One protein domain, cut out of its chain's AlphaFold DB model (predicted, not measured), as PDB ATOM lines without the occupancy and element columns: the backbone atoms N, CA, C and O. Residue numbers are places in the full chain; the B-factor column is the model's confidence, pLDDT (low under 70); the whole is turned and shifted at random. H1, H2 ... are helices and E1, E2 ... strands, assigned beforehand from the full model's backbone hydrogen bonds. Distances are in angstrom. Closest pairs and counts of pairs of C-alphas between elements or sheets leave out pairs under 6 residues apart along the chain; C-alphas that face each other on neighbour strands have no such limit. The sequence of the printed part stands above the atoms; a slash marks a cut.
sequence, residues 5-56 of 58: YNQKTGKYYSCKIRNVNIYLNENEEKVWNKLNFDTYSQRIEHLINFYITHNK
ATOM      1  N   TYR A   5      15.960 -27.971 -23.208       68.50
ATOM      2  CA  TYR A   5      15.250 -28.588 -22.087       68.50
ATOM      3  C   TYR A   5      16.021 -29.816 -21.596       68.50
ATOM      4  O   TYR A   5      16.310 -30.723 -22.377       68.50
ATOM      5  N   ASN A   6      16.355 -29.855 -20.308       68.44
ATOM      6  CA  ASN A   6      16.985 -31.019 -19.698       68.44
ATOM      7  C   ASN A   6      15.923 -31.897 -19.036       68.44
ATOM      8  O   ASN A   6      15.386 -31.561 -17.982       68.44
ATOM      9  N   GLN A   7      15.668 -33.054 -19.644       69.12
ATOM     10  CA  GLN A   7      14.670 -34.018 -19.177       69.12
ATOM     11  C   GLN A   7      15.003 -34.637 -17.810       69.12
ATOM     12  O   GLN A   7      14.094 -35.031 -17.090       69.12
ATOM     13  N   LYS A   8      16.286 -34.701 -17.430       73.69
ATOM     14  CA  LYS A   8      16.734 -35.309 -16.168       73.69
ATOM     15  C   LYS A   8      16.502 -34.395 -14.966       73.69
ATOM     16  O   LYS A   8      16.262 -34.881 -13.868       73.69
ATOM     17  N   THR A   9      16.601 -33.081 -15.161       65.38
ATOM     18  CA  THR A   9      16.428 -32.087 -14.088       65.38
ATOM     19  C   THR A   9      15.108 -31.325 -14.172       65.38
ATOM     20  O   THR A   9      14.782 -30.600 -13.236       65.38
ATOM     21  N   GLY A  10      14.358 -31.463 -15.273       68.38
ATOM     22  CA  GLY A  10      13.106 -30.739 -15.518       68.38
ATOM     23  C   GLY A  10      13.299 -29.238 -15.751       68.38
ATOM     24  O   GLY A  10      12.364 -28.462 -15.578       68.38
ATOM     25  N   LYS A  11      14.519 -28.803 -16.093       64.25
ATOM     26  CA  LYS A  11      14.888 -27.382 -16.188       64.25
ATOM     27  C   LYS A  11      15.198 -26.972 -17.623       64.25
ATOM     28  O   LYS A  11      15.846 -27.703 -18.376       64.25
ATOM     29  N   TYR A  12      14.777 -25.762 -17.979       63.22
ATOM     30  CA  TYR A  12      15.197 -25.093 -19.205       63.22
ATOM     31  C   TYR A  12      16.537 -24.395 -18.969       63.22
ATOM     32  O   TYR A  12      16.639 -23.533 -18.098       63.22
ATOM     33  N   TYR A  13      17.556 -24.729 -19.760       56.81
ATOM     34  CA  TYR A  13      18.828 -24.010 -19.737       56.81
ATOM     35  C   TYR A  13      18.795 -22.901 -20.793       56.81
ATOM     36  O   TYR A  13      18.728 -23.150 -21.999       56.81
ATOM     37  N   SER A  14      18.836 -21.650 -20.340       57.06
ATOM     38  CA  SER A  14      19.170 -20.499 -21.180       57.06
ATOM     39  C   SER A  14      20.694 -20.346 -21.154       57.06
ATOM     40  O   SER A  14      21.264 -20.014 -20.121       57.06
ATOM     41  N   CYS A  15      21.376 -20.623 -22.272       55.56
ATOM     42  CA  CYS A  15      22.844 -20.709 -22.290       55.56
ATOM     43  C   CYS A  15      23.581 -19.356 -22.292       55.56
ATOM     44  O   CYS A  15      24.805 -19.333 -22.401       55.56
ATOM     45  N   LYS A  16      22.878 -18.217 -22.222       57.03
ATOM     46  CA  LYS A  16      23.496 -16.893 -22.388       57.03
ATOM     47  C   LYS A  16      22.829 -15.851 -21.498       57.03
ATOM     48  O   LYS A  16      21.997 -15.082 -21.965       57.03
ATOM     49  N   ILE A  17      23.267 -15.766 -20.243       60.88
ATOM     50  CA  ILE A  17      23.210 -14.494 -19.516       60.88
ATOM     51  C   ILE A  17      24.278 -13.610 -20.172       60.88
ATOM     52  O   ILE A  17      25.463 -13.718 -19.870       60.88
ATOM     53  N   ARG A  18      23.886 -12.829 -21.181       55.62
ATOM     54  CA  ARG A  18      24.767 -11.864 -21.851       55.62
ATOM     55  C   ARG A  18      24.216 -10.469 -21.585       55.62
ATOM     56  O   ARG A  18      23.053 -10.226 -21.882       55.62
ATOM     57  N   ASN A  19      25.073  -9.594 -21.061       63.53
ATOM     58  CA  ASN A  19      24.831  -8.165 -20.833       63.53
ATOM     59  C   ASN A  19      23.735  -7.851 -19.800       63.53
ATOM     60  O   ASN A  19      22.717  -7.248 -20.129       63.53
ATOM     61  N   VAL A  20      23.960  -8.229 -18.540       72.75
ATOM     62  CA  VAL A  20      23.186  -7.689 -17.413       72.75
ATOM     63  C   VAL A  20      23.963  -6.508 -16.845       72.75
ATOM     64  O   VAL A  20      25.129  -6.660 -16.504       72.75
ATOM     65  N   ASN A  21      23.334  -5.339 -16.745       75.44
ATOM     66  CA  ASN A  21      23.905  -4.226 -15.994       75.44
ATOM     67  C   ASN A  21      23.454  -4.349 -14.541       75.44
ATOM     68  O   ASN A  21      22.255  -4.432 -14.274       75.44
ATOM     69  N   ILE A  22      24.414  -4.369 -13.618       76.50
ATOM     70  CA  ILE A  22      24.145  -4.372 -12.183       76.50
ATOM     71  C   ILE A  22      24.566  -3.025 -11.623       76.50
ATOM     72  O   ILE A  22      25.704  -2.599 -11.806       76.50
ATOM     73  N   TYR A  23      23.636  -2.390 -10.922       82.81
ATOM     74  CA  TYR A  23      23.877  -1.173 -10.168       82.81
ATOM     75  C   TYR A  23      23.938  -1.555  -8.695       82.81
ATOM     76  O   TYR A  23      22.965  -2.086  -8.165       82.81
ATOM     77  N   LEU A  24      25.097  -1.339  -8.079       84.69
ATOM     78  CA  LEU A  24      25.363  -1.651  -6.679       84.69
ATOM     79  C   LEU A  24      25.675  -0.356  -5.935       84.69
ATOM     80  O   LEU A  24      26.348   0.522  -6.475       84.69
ATOM     81  N   ASN A  25      25.222  -0.250  -4.691       90.75
ATOM     82  CA  ASN A  25      25.771   0.720  -3.748       90.75
ATOM     83  C   ASN A  25      27.102   0.216  -3.150       90.75
ATOM     84  O   ASN A  25      27.474  -0.946  -3.317       90.75
ATOM     85  N   GLU A  26      27.818   1.071  -2.412       91.81
ATOM     86  CA  GLU A  26      29.150   0.741  -1.869       91.81
ATOM     87  C   GLU A  26      29.181  -0.525  -0.994       91.81
ATOM     88  O   GLU A  26      30.169  -1.264  -0.975       91.81
ATOM     89  N   ASN A  27      28.115  -0.786  -0.232       91.88
ATOM     90  CA  ASN A  27      28.049  -1.963   0.634       91.88
ATOM     91  C   ASN A  27      27.788  -3.230  -0.180       91.88
ATOM     92  O   ASN A  27      28.413  -4.265   0.063       91.88
ATOM     93  N   GLU A  28      26.907  -3.143  -1.172       86.69
ATOM     94  CA  GLU A  28      26.622  -4.239  -2.090       86.69
ATOM     95  C   GLU A  28      27.839  -4.575  -2.957       86.69
ATOM     96  O   GLU A  28      28.117  -5.752  -3.166       86.69
ATOM     97  N   GLU A  29      28.623  -3.582  -3.385       87.00
ATOM     98  CA  GLU A  29      29.862  -3.793  -4.140       87.00
ATOM     99  C   GLU A  29      30.914  -4.554  -3.315       87.00
ATOM    100  O   GLU A  29      31.558  -5.481  -3.813       87.00
ATOM    101  N   LYS A  30      31.047  -4.240  -2.019       90.00
ATOM    102  CA  LYS A  30      31.930  -4.986  -1.105       90.00
ATOM    103  C   LYS A  30      31.511  -6.447  -0.975       90.00
ATOM    104  O   LYS A  30      32.370  -7.327  -0.962       90.00
ATOM    105  N   VAL A  31      30.209  -6.716  -0.855       86.75
ATOM    106  CA  VAL A  31      29.682  -8.089  -0.803       86.75
ATOM    107  C   VAL A  31      29.891  -8.782  -2.147       86.75
ATOM    108  O   VAL A  31      30.419  -9.892  -2.182       86.75
ATOM    109  N   TRP A  32      29.575  -8.102  -3.249       84.81
ATOM    110  CA  TRP A  32      29.755  -8.583  -4.615       84.81
ATOM    111  C   TRP A  32      31.201  -9.004  -4.877       84.81
ATOM    112  O   TRP A  32      31.428 -10.110  -5.352       84.81
ATOM    113  N   ASN A  33      32.186  -8.190  -4.496       83.44
ATOM    114  CA  ASN A  33      33.604  -8.493  -4.699       83.44
ATOM    115  C   ASN A  33      34.137  -9.618  -3.800       83.44
ATOM    116  O   ASN A  33      35.105 -10.274  -4.176       83.44
ATOM    117  N   LYS A  34      33.491  -9.898  -2.662       87.69
ATOM    118  CA  LYS A  34      33.830 -11.037  -1.789       87.69
ATOM    119  C   LYS A  34      33.319 -12.382  -2.308       87.69
ATOM    120  O   LYS A  34      33.799 -13.420  -1.860       87.69
ATOM    121  N   LEU A  35      32.348 -12.388  -3.223       82.75
ATOM    122  CA  LEU A  35      31.804 -13.620  -3.788       82.75
ATOM    123  C   LEU A  35      32.839 -14.295  -4.696       82.75
ATOM    124  O   LEU A  35      33.093 -13.822  -5.803       82.75
ATOM    125  N   ASN A  36      33.429 -15.405  -4.263       79.25
ATOM    126  CA  ASN A  36      34.481 -16.076  -5.024       79.25
ATOM    127  C   ASN A  36      33.886 -16.966  -6.133       79.25
ATOM    128  O   ASN A  36      33.486 -18.098  -5.874       79.25
ATOM    129  N   PHE A  37      33.795 -16.436  -7.356       82.62
ATOM    130  CA  PHE A  37      33.324 -17.154  -8.545       82.62
ATOM    131  C   PHE A  37      34.307 -16.960  -9.696       82.62
ATOM    132  O   PHE A  37      34.808 -15.852  -9.890       82.62
ATOM    133  N   ASP A  38      34.513 -18.005 -10.497       77.56
ATOM    134  CA  ASP A  38      35.492 -17.984 -11.593       77.56
ATOM    135  C   ASP A  38      35.061 -17.087 -12.763       77.56
ATOM    136  O   ASP A  38      35.893 -16.585 -13.517       77.56
ATOM    137  N   THR A  39      33.755 -16.865 -12.942       82.06
ATOM    138  CA  THR A  39      33.216 -16.060 -14.044       82.06
ATOM    139  C   THR A  39      32.087 -15.136 -13.599       82.06
ATOM    140  O   THR A  39      31.281 -15.460 -12.724       82.06
ATOM    141  N   TYR A  40      31.967 -13.992 -14.282       81.81
ATOM    142  CA  TYR A  40      30.852 -13.059 -14.106       81.81
ATOM    143  C   TYR A  40      29.496 -13.770 -14.237       81.81
ATOM    144  O   TYR A  40      28.628 -13.607 -13.387       81.81
ATOM    145  N   SER A  41      29.339 -14.631 -15.246       80.38
ATOM    146  CA  SER A  41      28.100 -15.378 -15.483       80.38
ATOM    147  C   SER A  41      27.705 -16.280 -14.313       80.38
ATOM    148  O   SER A  41      26.529 -16.306 -13.958       80.38
ATOM    149  N   GLN A  42      28.664 -16.974 -13.684       80.94
ATOM    150  CA  GLN A  42      28.396 -17.781 -12.485       80.94
ATOM    151  C   GLN A  42      27.932 -16.909 -11.318       80.94
ATOM    152  O   GLN A  42      26.994 -17.275 -10.610       80.94
ATOM    153  N   ARG A  43      28.545 -15.731 -11.141       85.12
ATOM    154  CA  ARG A  43      28.148 -14.784 -10.093       85.12
ATOM    155  C   ARG A  43      26.714 -14.278 -10.316       85.12
ATOM    156  O   ARG A  43      25.942 -14.224  -9.361       85.12
ATOM    157  N   ILE A  44      26.321 -13.989 -11.563       84.25
ATOM    158  CA  ILE A  44      24.934 -13.612 -11.904       84.25
ATOM    159  C   ILE A  44      23.959 -14.765 -11.668       84.25
ATOM    160  O   ILE A  44      22.907 -14.567 -11.065       84.25
ATOM    161  N   GLU A  45      24.300 -15.968 -12.131       82.06
ATOM    162  CA  GLU A  45      23.460 -17.153 -11.954       82.06
ATOM    163  C   GLU A  45      23.208 -17.440 -10.470       82.06
ATOM    164  O   GLU A  45      22.068 -17.691 -10.075       82.06
ATOM    165  N   HIS A  46      24.247 -17.345  -9.636       84.25
ATOM    166  CA  HIS A  46      24.115 -17.495  -8.193       84.25
ATOM    167  C   HIS A  46      23.114 -16.492  -7.606       84.25
ATOM    168  O   HIS A  46      22.227 -16.886  -6.852       84.25
ATOM    169  N   LEU A  47      23.215 -15.218  -7.990       83.50
ATOM    170  CA  LEU A  47      22.357 -14.149  -7.476       83.50
ATOM    171  C   LEU A  47      20.888 -14.334  -7.882       83.50
ATOM    172  O   LEU A  47      19.996 -14.220  -7.041       83.50
ATOM    173  N   ILE A  48      20.636 -14.696  -9.144       81.94
ATOM    174  CA  ILE A  48      19.287 -15.005  -9.642       81.94
ATOM    175  C   ILE A  48      18.701 -16.200  -8.882       81.94
ATOM    176  O   ILE A  48      17.559 -16.142  -8.426       81.94
ATOM    177  N   ASN A  49      19.478 -17.272  -8.709       82.12
ATOM    178  CA  ASN A  49      19.025 -18.471  -8.003       82.12
ATOM    179  C   ASN A  49      18.752 -18.204  -6.519       82.12
ATOM    180  O   ASN A  49      17.751 -18.693  -5.989       82.12
ATOM    181  N   PHE A  50      19.608 -17.417  -5.860       84.56
ATOM    182  CA  PHE A  50      19.399 -16.975  -4.484       84.56
ATOM    183  C   PHE A  50      18.072 -16.217  -4.366       84.56
ATOM    184  O   PHE A  50      17.213 -16.600  -3.575       84.56
ATOM    185  N   TYR A  51      17.846 -15.221  -5.228       82.25
ATOM    186  CA  TYR A  51      16.602 -14.453  -5.234       82.25
ATOM    187  C   TYR A  51      15.376 -15.340  -5.493       82.25
ATOM    188  O   TYR A  51      14.426 -15.296  -4.726       82.25
ATOM    189  N   ILE A  52      15.390 -16.211  -6.506       80.50
ATOM    190  CA  ILE A  52      14.261 -17.121  -6.789       80.50
ATOM    191  C   ILE A  52      13.961 -18.049  -5.605       80.50
ATOM    192  O   ILE A  52      12.806 -18.403  -5.372       80.50
ATOM    193  N   THR A  53      14.990 -18.487  -4.881       81.94
ATOM    194  CA  THR A  53      14.831 -19.426  -3.763       81.94
ATOM    195  C   THR A  53      14.273 -18.731  -2.528       81.94
ATOM    196  O   THR A  53      13.373 -19.268  -1.886       81.94
ATOM    197  N   HIS A  54      14.785 -17.543  -2.215       81.56
ATOM    198  CA  HIS A  54      14.466 -16.821  -0.985       81.56
ATOM    199  C   HIS A  54      13.311 -15.829  -1.131       81.56
ATOM    200  O   HIS A  54      12.725 -15.438  -0.132       81.56
ATOM    201  N   ASN A  55      12.937 -15.457  -2.355       73.12
ATOM    202  CA  ASN A  55      11.849 -14.519  -2.630       73.12
ATOM    203  C   ASN A  55      10.536 -15.231  -3.004       73.12
ATOM    204  O   ASN A  55       9.729 -14.720  -3.776       73.12
ATOM    205  N   LYS A  56      10.332 -16.445  -2.473       61.75
ATOM    206  CA  LYS A  56       9.074 -17.202  -2.604       61.75
ATOM    207  C   LYS A  56       7.981 -16.745  -1.636       61.75
ATOM    208  O   LYS A  56       6.930 -17.374  -1.589       61.75
TER     209      LYS A  56
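This is residues 5 to 56 of the 58 residues of an uncharacterized protein of Spiroplasma poulsonii (UniProt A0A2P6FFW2). A loose, open shape: a small turn with strand E1 at one end, the short helix H1 at the other, and the longer helix H2 between them, set crosswise to the long axis. A long link runs from E1 past the beginning of H2 to H1, and the chain then folds back into H2. The printed part has 52 residues, with E1, H1 and H2 in that order; the class is mostly helix. It is loose, with a radius of gyration of the C-alphas of 13.2 A, and spans 41 by 25 by 19 A.

E1, residues 11 to 13, pairs with no named strand, but residues 5 to 6 pair antiparallel with its residues 11 to 12. H1, residues 26 to 34, is apart from E1. H2, residues 40 to 54, is apart from E1, and only just apart from H1, the closest C-alphas being 8.4 A apart. In H1 and H2 every O i to N i+4 pair is within hydrogen-bond range.

E1 begins at C-alpha 11 (14.888, -27.382, -16.188). H1 measures 12.7 A and H2 21.3 A, ending at C-alpha 54 (14.466, -16.821, -0.985).

The C-alphas farthest apart, of Gln 7 and Glu 26, are 41.4 A apart. The printed part has no cut. The link E1 to H1 is long. Residues 5 to 7, 9 to 19 and 56 have pLDDT under 70.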